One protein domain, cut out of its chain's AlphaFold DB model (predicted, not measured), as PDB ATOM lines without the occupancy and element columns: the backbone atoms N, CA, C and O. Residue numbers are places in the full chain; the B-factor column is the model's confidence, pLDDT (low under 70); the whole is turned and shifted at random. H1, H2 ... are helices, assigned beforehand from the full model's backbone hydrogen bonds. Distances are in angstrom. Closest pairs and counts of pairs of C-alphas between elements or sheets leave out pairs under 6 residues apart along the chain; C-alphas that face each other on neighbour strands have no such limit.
ATOM      1  N   LEU A  11      31.946  -8.043  -3.202       92.88
ATOM      2  CA  LEU A  11      32.045  -6.589  -3.099       92.88
ATOM      3  C   LEU A  11      33.396  -6.166  -2.510       92.88
ATOM      4  O   LEU A  11      34.062  -5.295  -3.068       92.88
ATOM      5  N   ASP A  12      33.824  -6.817  -1.429       92.75
ATOM      6  CA  ASP A  12      35.092  -6.508  -0.768       92.75
ATOM      7  C   ASP A  12      36.291  -6.831  -1.681       92.75
ATOM      8  O   ASP A  12      37.225  -6.031  -1.795       92.75
ATOM      9  N   LYS A  13      36.244  -7.954  -2.415       94.75
ATOM     10  CA  LYS A  13      37.277  -8.312  -3.402       94.75
ATOM     11  C   LYS A  13      37.364  -7.289  -4.534       94.75
ATOM     12  O   LYS A  13      38.468  -6.885  -4.901       94.75
ATOM     13  N   LEU A  14      36.222  -6.859  -5.074       93.50
ATOM     14  CA  LEU A  14      36.159  -5.841  -6.122       93.50
ATOM     15  C   LEU A  14      36.724  -4.507  -5.626       93.50
ATOM     16  O   LEU A  14      37.566  -3.910  -6.294       93.50
ATOM     17  N   HIS A  15      36.304  -4.068  -4.439       93.06
ATOM     18  CA  HIS A  15      36.808  -2.843  -3.831       93.06
ATOM     19  C   HIS A  15      38.331  -2.893  -3.638       93.06
ATOM     20  O   HIS A  15      39.032  -1.968  -4.043       93.06
ATOM     21  N   SER A  16      38.854  -3.999  -3.096       94.00
ATOM     22  CA  SER A  16      40.294  -4.181  -2.895       94.00
ATOM     23  C   SER A  16      41.073  -4.163  -4.213       94.00
ATOM     24  O   SER A  16      42.134  -3.544  -4.286       94.00
ATOM     25  N   ALA A  17      40.550  -4.800  -5.265       94.44
ATOM     26  CA  ALA A  17      41.173  -4.780  -6.585       94.44
ATOM     27  C   ALA A  17      41.256  -3.351  -7.145       94.44
ATOM     28  O   ALA A  17      42.333  -2.923  -7.549       94.44
ATOM     29  N   ILE A  18      40.159  -2.588  -7.079       92.50
ATOM     30  CA  ILE A  18      40.122  -1.190  -7.534       92.50
ATOM     31  C   ILE A  18      41.112  -0.336  -6.739       92.50
ATOM     32  O   ILE A  18      41.904   0.391  -7.335       92.50
ATOM     33  N   ALA A  19      41.102  -0.446  -5.406       92.62
ATOM     34  CA  ALA A  19      41.995   0.312  -4.534       92.62
ATOM     35  C   ALA A  19      43.473   0.043  -4.860       92.62
ATOM     36  O   ALA A  19      44.269   0.975  -4.941       92.62
ATOM     37  N   LYS A  20      43.832  -1.221  -5.119       93.50
ATOM     38  CA  LYS A  20      45.183  -1.603  -5.556       93.50
ATOM     39  C   LYS A  20      45.531  -1.037  -6.930       93.50
ATOM     40  O   LYS A  20      46.638  -0.542  -7.110       93.50
ATOM     41  N   SER A  21      44.602  -1.079  -7.885       92.31
ATOM     42  CA  SER A  21      44.830  -0.539  -9.228       92.31
ATOM     43  C   SER A  21      45.112   0.957  -9.196       92.31
ATOM     44  O   SER A  21      46.085   1.391  -9.794       92.31
ATOM     45  N   VAL A  22      44.321   1.743  -8.460       91.56
ATOM     46  CA  VAL A  22      44.552   3.195  -8.364       91.56
ATOM     47  C   VAL A  22      45.726   3.554  -7.455       91.56
ATOM     48  O   VAL A  22      46.243   4.660  -7.548       91.56
ATOM     49  N   ALA A  23      46.176   2.637  -6.590       91.31
ATOM     50  CA  ALA A  23      47.401   2.811  -5.816       91.31
ATOM     51  C   ALA A  23      48.662   2.755  -6.691       91.31
ATOM     52  O   ALA A  23      49.654   3.392  -6.335       91.31
ATOM     53  N   ASN A  24      48.612   2.057  -7.831       94.88
ATOM     54  CA  ASN A  24      49.712   1.994  -8.785       94.88
ATOM     55  C   ASN A  24      50.030   3.403  -9.347       94.88
ATOM     56  O   ASN A  24      49.135   4.038  -9.912       94.88
ATOM     57  N   PRO A  25      51.277   3.898  -9.215       93.19
ATOM     58  CA  PRO A  25      51.650   5.244  -9.654       93.19
ATOM     59  C   PRO A  25      51.390   5.512 -11.138       93.19
ATOM     60  O   PRO A  25      50.844   6.555 -11.470       93.19
ATOM     61  N   GLN A  26      51.687   4.555 -12.018       95.25
ATOM     62  CA  GLN A  26      51.498   4.697 -13.463       95.25
ATOM     63  C   GLN A  26      50.015   4.759 -13.849       95.25
ATOM     64  O   GLN A  26      49.635   5.436 -14.803       95.25
ATOM     65  N   VAL A  27      49.153   4.044 -13.119       94.56
ATOM     66  CA  VAL A  27      47.697   4.150 -13.296       94.56
ATOM     67  C   VAL A  27      47.207   5.510 -12.814       94.56
ATOM     68  O   VAL A  27      46.381   6.127 -13.483       94.56
ATOM     69  N   ARG A  28      47.719   5.981 -11.673       93.06
ATOM     70  CA  ARG A  28      47.353   7.279 -11.107       93.06
ATOM     71  C   ARG A  28      47.726   8.430 -12.036       93.06
ATOM     72  O   ARG A  28      46.849   9.212 -12.378       93.06
ATOM     73  N   GLU A  29      48.967   8.460 -12.503       94.56
ATOM     74  CA  GLU A  29      49.485   9.473 -13.426       94.56
ATOM     75  C   GLU A  29      48.616   9.576 -14.685       94.56
ATOM     76  O   GLU A  29      48.084  10.639 -14.990       94.56
ATOM     77  N   LYS A  30      48.327   8.448 -15.345       95.12
ATOM     78  CA  LYS A  30      47.476   8.430 -16.549       95.12
ATOM     79  C   LYS A  30      46.042   8.904 -16.319       95.12
ATOM     80  O   LYS A  30      45.381   9.337 -17.264       95.12
ATOM     81  N   LEU A  31      45.506   8.733 -15.111       93.94
ATOM     82  CA  LEU A  31      44.172   9.224 -14.762       93.94
ATOM     83  C   LEU A  31      44.215  10.731 -14.488       93.94
ATOM     84  O   LEU A  31      43.369  11.464 -14.997       93.94
ATOM     85  N   GLU A  32      45.223  11.194 -13.757       93.88
ATOM     86  CA  GLU A  32      45.431  12.612 -13.452       93.88
ATOM     87  C   GLU A  32      45.714  13.435 -14.720       93.88
ATOM     88  O   GLU A  32      45.115  14.496 -14.891       93.88
ATOM     89  N   GLU A  33      46.491  12.910 -15.674       96.12
ATOM     90  CA  GLU A  33      46.699  13.504 -17.009       96.12
ATOM     91  C   GLU A  33      45.388  13.728 -17.778       96.12
ATOM     92  O   GLU A  33      45.276  14.639 -18.597       96.12
ATOM     93  N   ARG A  34      44.367  12.907 -17.511       95.06
ATOM     94  CA  ARG A  34      43.027  13.026 -18.111       95.06
ATOM     95  C   ARG A  34      42.095  13.929 -17.299       95.06
ATOM     96  O   ARG A  34      40.891  13.937 -17.547       95.06
ATOM     97  N   GLY A  35      42.629  14.650 -16.315       93.31
ATOM     98  CA  GLY A  35      41.871  15.515 -15.416       93.31
ATOM     99  C   GLY A  35      41.054  14.757 -14.368       93.31
ATOM    100  O   GLY A  35      40.158  15.339 -13.758       93.31
ATOM    101  N   VAL A  36      41.320  13.464 -14.150       94.06
ATOM    102  CA  VAL A  36      40.596  12.669 -13.152       94.06
ATOM    103  C   VAL A  36      41.244  12.847 -11.785       94.06
ATOM    104  O   VAL A  36      42.364  12.406 -11.546       94.06
ATOM    105  N   THR A  37      40.501  13.415 -10.839       88.94
ATOM    106  CA  THR A  37      40.894  13.406  -9.427       88.94
ATOM    107  C   THR A  37      40.544  12.062  -8.796       88.94
ATOM    108  O   THR A  37      39.370  11.699  -8.680       88.94
ATOM    109  N   ILE A  38      41.554  11.323  -8.344       85.69
ATOM    110  CA  ILE A  38      41.334  10.037  -7.683       85.69
ATOM    111  C   ILE A  38      40.880  10.263  -6.245       85.69
ATOM    112  O   ILE A  38      41.578  10.866  -5.433       85.69
ATOM    113  N   ARG A  39      39.718   9.702  -5.903       85.12
ATOM    114  CA  ARG A  39      39.243   9.584  -4.524       85.12
ATOM    115  C   ARG A  39      38.970   8.123  -4.213       85.12
ATOM    116  O   ARG A  39      38.121   7.497  -4.842       85.12
ATOM    117  N   THR A  40      39.674   7.590  -3.227       82.19
ATOM    118  CA  THR A  40      39.375   6.281  -2.647       82.19
ATOM    119  C   THR A  40      38.549   6.476  -1.381       82.19
ATOM    120  O   THR A  40      38.776   7.398  -0.605       82.19
ATOM    121  N   SER A  41      37.542   5.630  -1.199       85.62
ATOM    122  CA  SER A  41      36.673   5.606  -0.020       85.62
ATOM    123  C   SER A  41      36.237   4.174   0.235       85.62
ATOM    124  O   SER A  41      36.347   3.329  -0.661       85.62
ATOM    125  N   ARG A  42      35.733   3.888   1.433       89.19
ATOM    126  CA  ARG A  42      35.122   2.586   1.707       89.19
ATOM    127  C   ARG A  42      33.810   2.424   0.927       89.19
ATOM    128  O   ARG A  42      33.137   3.420   0.659       89.19
ATOM    129  N   PRO A  43      33.376   1.190   0.604       87.75
ATOM    130  CA  PRO A  43      32.094   0.963  -0.067       87.75
ATOM    131  C   PRO A  43      30.901   1.625   0.644       87.75
ATOM    132  O   PRO A  43      30.009   2.161  -0.014       87.75
ATOM    133  N   GLU A  44      30.901   1.632   1.980       88.69
ATOM    134  CA  GLU A  44      29.853   2.263   2.794       88.69
ATOM    135  C   GLU A  44      29.852   3.789   2.654       88.69
ATOM    136  O   GLU A  44      28.796   4.407   2.520       88.69
ATOM    137  N   GLU A  45      31.039   4.393   2.654       90.75
ATOM    138  CA  GLU A  45      31.225   5.839   2.504       90.75
ATOM    139  C   GLU A  45      30.795   6.296   1.110       90.75
ATOM    140  O   GLU A  45      30.104   7.305   0.973       90.75
ATOM    141  N   PHE A  46      31.127   5.517   0.076       91.25
ATOM    142  CA  PHE A  46      30.672   5.786  -1.282       91.25
ATOM    143  C   PHE A  46      29.141   5.749  -1.384       91.25
ATOM    144  O   PHE A  46      28.539   6.628  -2.001       91.25
ATOM    145  N   LEU A  47      28.492   4.773  -0.741       89.31
ATOM    146  CA  LEU A  47      27.032   4.697  -0.715       89.31
ATOM    147  C   LEU A  47      26.409   5.901   0.005       89.31
ATOM    148  O   LEU A  47      25.412   6.449  -0.468       89.31
ATOM    149  N   ALA A  48      26.986   6.317   1.133       92.56
ATOM    150  CA  ALA A  48      26.535   7.499   1.862       92.56
ATOM    151  C   ALA A  48      26.665   8.771   1.007       92.56
ATOM    152  O   ALA A  48      25.712   9.544   0.918       92.56
ATOM    153  N   TYR A  49      27.793   8.934   0.312       93.31
ATOM    154  CA  TYR A  49      28.033  10.056  -0.594       93.31
ATOM    155  C   TYR A  49      27.025  10.104  -1.749       93.31
ATOM    156  O   TYR A  49      26.435  11.148  -2.019       93.31
ATOM    157  N   VAL A  50      26.754   8.969  -2.401       93.31
ATOM    158  CA  VAL A  50      25.749   8.907  -3.473       93.31
ATOM    159  C   VAL A  50      24.365   9.294  -2.948       93.31
ATOM    160  O   VAL A  50      23.652  10.050  -3.605       93.31
ATOM    161  N   LYS A  51      23.980   8.831  -1.751       93.88
ATOM    162  CA  LYS A  51      22.702   9.221  -1.134       93.88
ATOM    163  C   LYS A  51      22.629  10.727  -0.876       93.88
ATOM    164  O   LYS A  51      21.598  11.330  -1.173       93.88
ATOM    165  N   SER A  52      23.701  11.335  -0.362       96.69
ATOM    166  CA  SER A  52      23.731  12.780  -0.115       96.69
ATOM    167  C   SER A  52      23.699  13.592  -1.408       96.69
ATOM    168  O   SER A  52      22.956  14.568  -1.491       96.69
ATOM    169  N   GLU A  53      24.444  13.174  -2.432       96.56
ATOM    170  CA  GLU A  53      24.447  13.856  -3.727       96.56
ATOM    171  C   GLU A  53      23.085  13.742  -4.406       96.56
ATOM    172  O   GLU A  53      22.561  14.745  -4.881       96.56
ATOM    173  N   ASN A  54      22.451  12.568  -4.376       96.06
ATOM    174  CA  ASN A  54      21.100  12.401  -4.908       96.06
ATOM    175  C   ASN A  54      20.101  13.340  -4.222       96.06
ATOM    176  O   ASN A  54      19.314  13.991  -4.903       96.06
ATOM    177  N   ALA A  55      20.138  13.448  -2.890       96.75
ATOM    178  CA  ALA A  55      19.255  14.351  -2.154       96.75
ATOM    179  C   ALA A  55      19.506  15.824  -2.518       96.75
ATOM    180  O   ALA A  55      18.562  16.572  -2.784       96.75
ATOM    181  N   LYS A  56      20.779  16.226  -2.583       96.88
ATOM    182  CA  LYS A  56      21.190  17.578  -2.971       96.88
ATOM    183  C   LYS A  56      20.717  17.917  -4.382       96.88
ATOM    184  O   LYS A  56      20.050  18.931  -4.575       96.88
ATOM    185  N   TRP A  57      21.031  17.078  -5.363       96.56
ATOM    186  CA  TRP A  57      20.707  17.349  -6.761       96.56
ATOM    187  C   TRP A  57      19.209  17.248  -7.043       96.56
ATOM    188  O   TRP A  57      18.697  18.057  -7.810       96.56
ATOM    189  N   ALA A  58      18.474  16.370  -6.352       94.81
ATOM    190  CA  ALA A  58      17.013  16.363  -6.411       94.81
ATOM    191  C   ALA A  58      16.410  17.708  -5.974       94.81
ATOM    192  O   ALA A  58      15.445  18.173  -6.577       94.81
ATOM    193  N   ASN A  59      16.974  18.352  -4.948       95.81
ATOM    194  CA  ASN A  59      16.543  19.687  -4.540       95.81
ATOM    195  C   ASN A  59      16.902  20.749  -5.589       95.81
ATOM    196  O   ASN A  59      16.058  21.558  -5.962       95.81
ATOM    197  N   VAL A  60      18.133  20.716  -6.105       96.62
ATOM    198  CA  VAL A  60      18.589  21.666  -7.131       96.62
ATOM    199  C   VAL A  60      17.702  21.612  -8.374       96.62
ATOM    200  O   VAL A  60      17.272  22.660  -8.840       96.62
ATOM    201  N   VAL A  61      17.379  20.415  -8.873       96.12
ATOM    202  CA  VAL A  61      16.501  20.226 -10.041       96.12
ATOM    203  C   VAL A  61      15.105  20.802  -9.793       96.12
ATOM    204  O   VAL A  61      14.564  21.499 -10.647       96.12
ATOM    205  N   LYS A  62      14.533  20.570  -8.603       94.06
ATOM    206  CA  LYS A  62      13.227  21.138  -8.230       94.06
ATOM    207  C   LYS A  62      13.242  22.665  -8.218       94.06
ATOM    208  O   LYS A  62      12.285  23.275  -8.675       94.06
ATOM    209  N   ILE A  63      14.309  23.266  -7.692       96.12
ATOM    210  CA  ILE A  63      14.453  24.726  -7.608       96.12
ATOM    211  C   ILE A  63      14.694  25.333  -8.992       96.12
ATOM    212  O   ILE A  63      14.147  26.388  -9.297       96.12
ATOM    213  N   SER A  64      15.515  24.694  -9.826       95.94
ATOM    214  CA  SER A  64      15.894  25.244 -11.130       95.94
ATOM    215  C   SER A  64      14.817  25.087 -12.202       95.94
ATOM    216  O   SER A  64      14.884  25.774 -13.217       95.94
ATOM    217  N   GLY A  65      13.854  24.176 -12.018       92.81
ATOM    218  CA  GLY A  65      12.870  23.827 -13.047       92.81
ATOM    219  C   GLY A  65      13.470  23.060 -14.231       92.81
ATOM    220  O   GLY A  65      12.811  22.904 -15.257       92.81
TER     221      GLY A  65
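This is residues 11 to 65 of the 69 residues of an uncharacterized protein of bioreactor metagenome (UniProt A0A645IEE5). An open, loose frame of helices with one long arm: H1 and the short H2 meet at a corner as an L, residues 33 to 42 lead from the far end of H2 back toward H1, and H3 begins near H1 and runs away from this frame. Residues 50 to 65, of which 50 to 64 belong to H3, stick out free of the rest. The printed part has 55 residues with three named helices, in the order H1, H2, H3, and no named strand; the class is all helix. It is only just loose, close to extended, with a radius of gyration of the C-alphas of 15.2 A, and the outline is only just flat, spanning 43 by 28 by 11 A.

H1, residues 11 to 23, and H2, residues 25 to 32, are close but not clearly touching; their closest C-alphas, those of Val 22 and Arg 28, are 5.7 A apart. Their lines are about perpendicular, at 89 degrees. H1 is also close to, but not clearly touching, H3, residues 43 to 64; the closest C-alphas, those of His 15 and Pro 43, are 7.1 A apart. These lines are about perpendicular, at 84 degrees. H2 and H3 are apart. In H1, H2 and H3 every O i to N i+4 pair is within hydrogen-bond range.

H1 begins at C-alpha 11, (32.045, -6.589, -3.099), and is 18.2 A long from first to last C-alpha. H2 measures 10.4 A. H3 runs 31.2 A from C-alpha 43, (32.094, 0.963, -0.067), to C-alpha 64, (15.894, 25.244, -11.130).

The two C-alphas farthest apart, those of Pro 25 and Gly 65, are 43.1 A apart. The printed part has no cut. The link from H1 to H2 is tight, and that from H2 to H3, with 10 residues, is short. The mean pLDDT of the printed part is 93.0, and no printed residue is under 70.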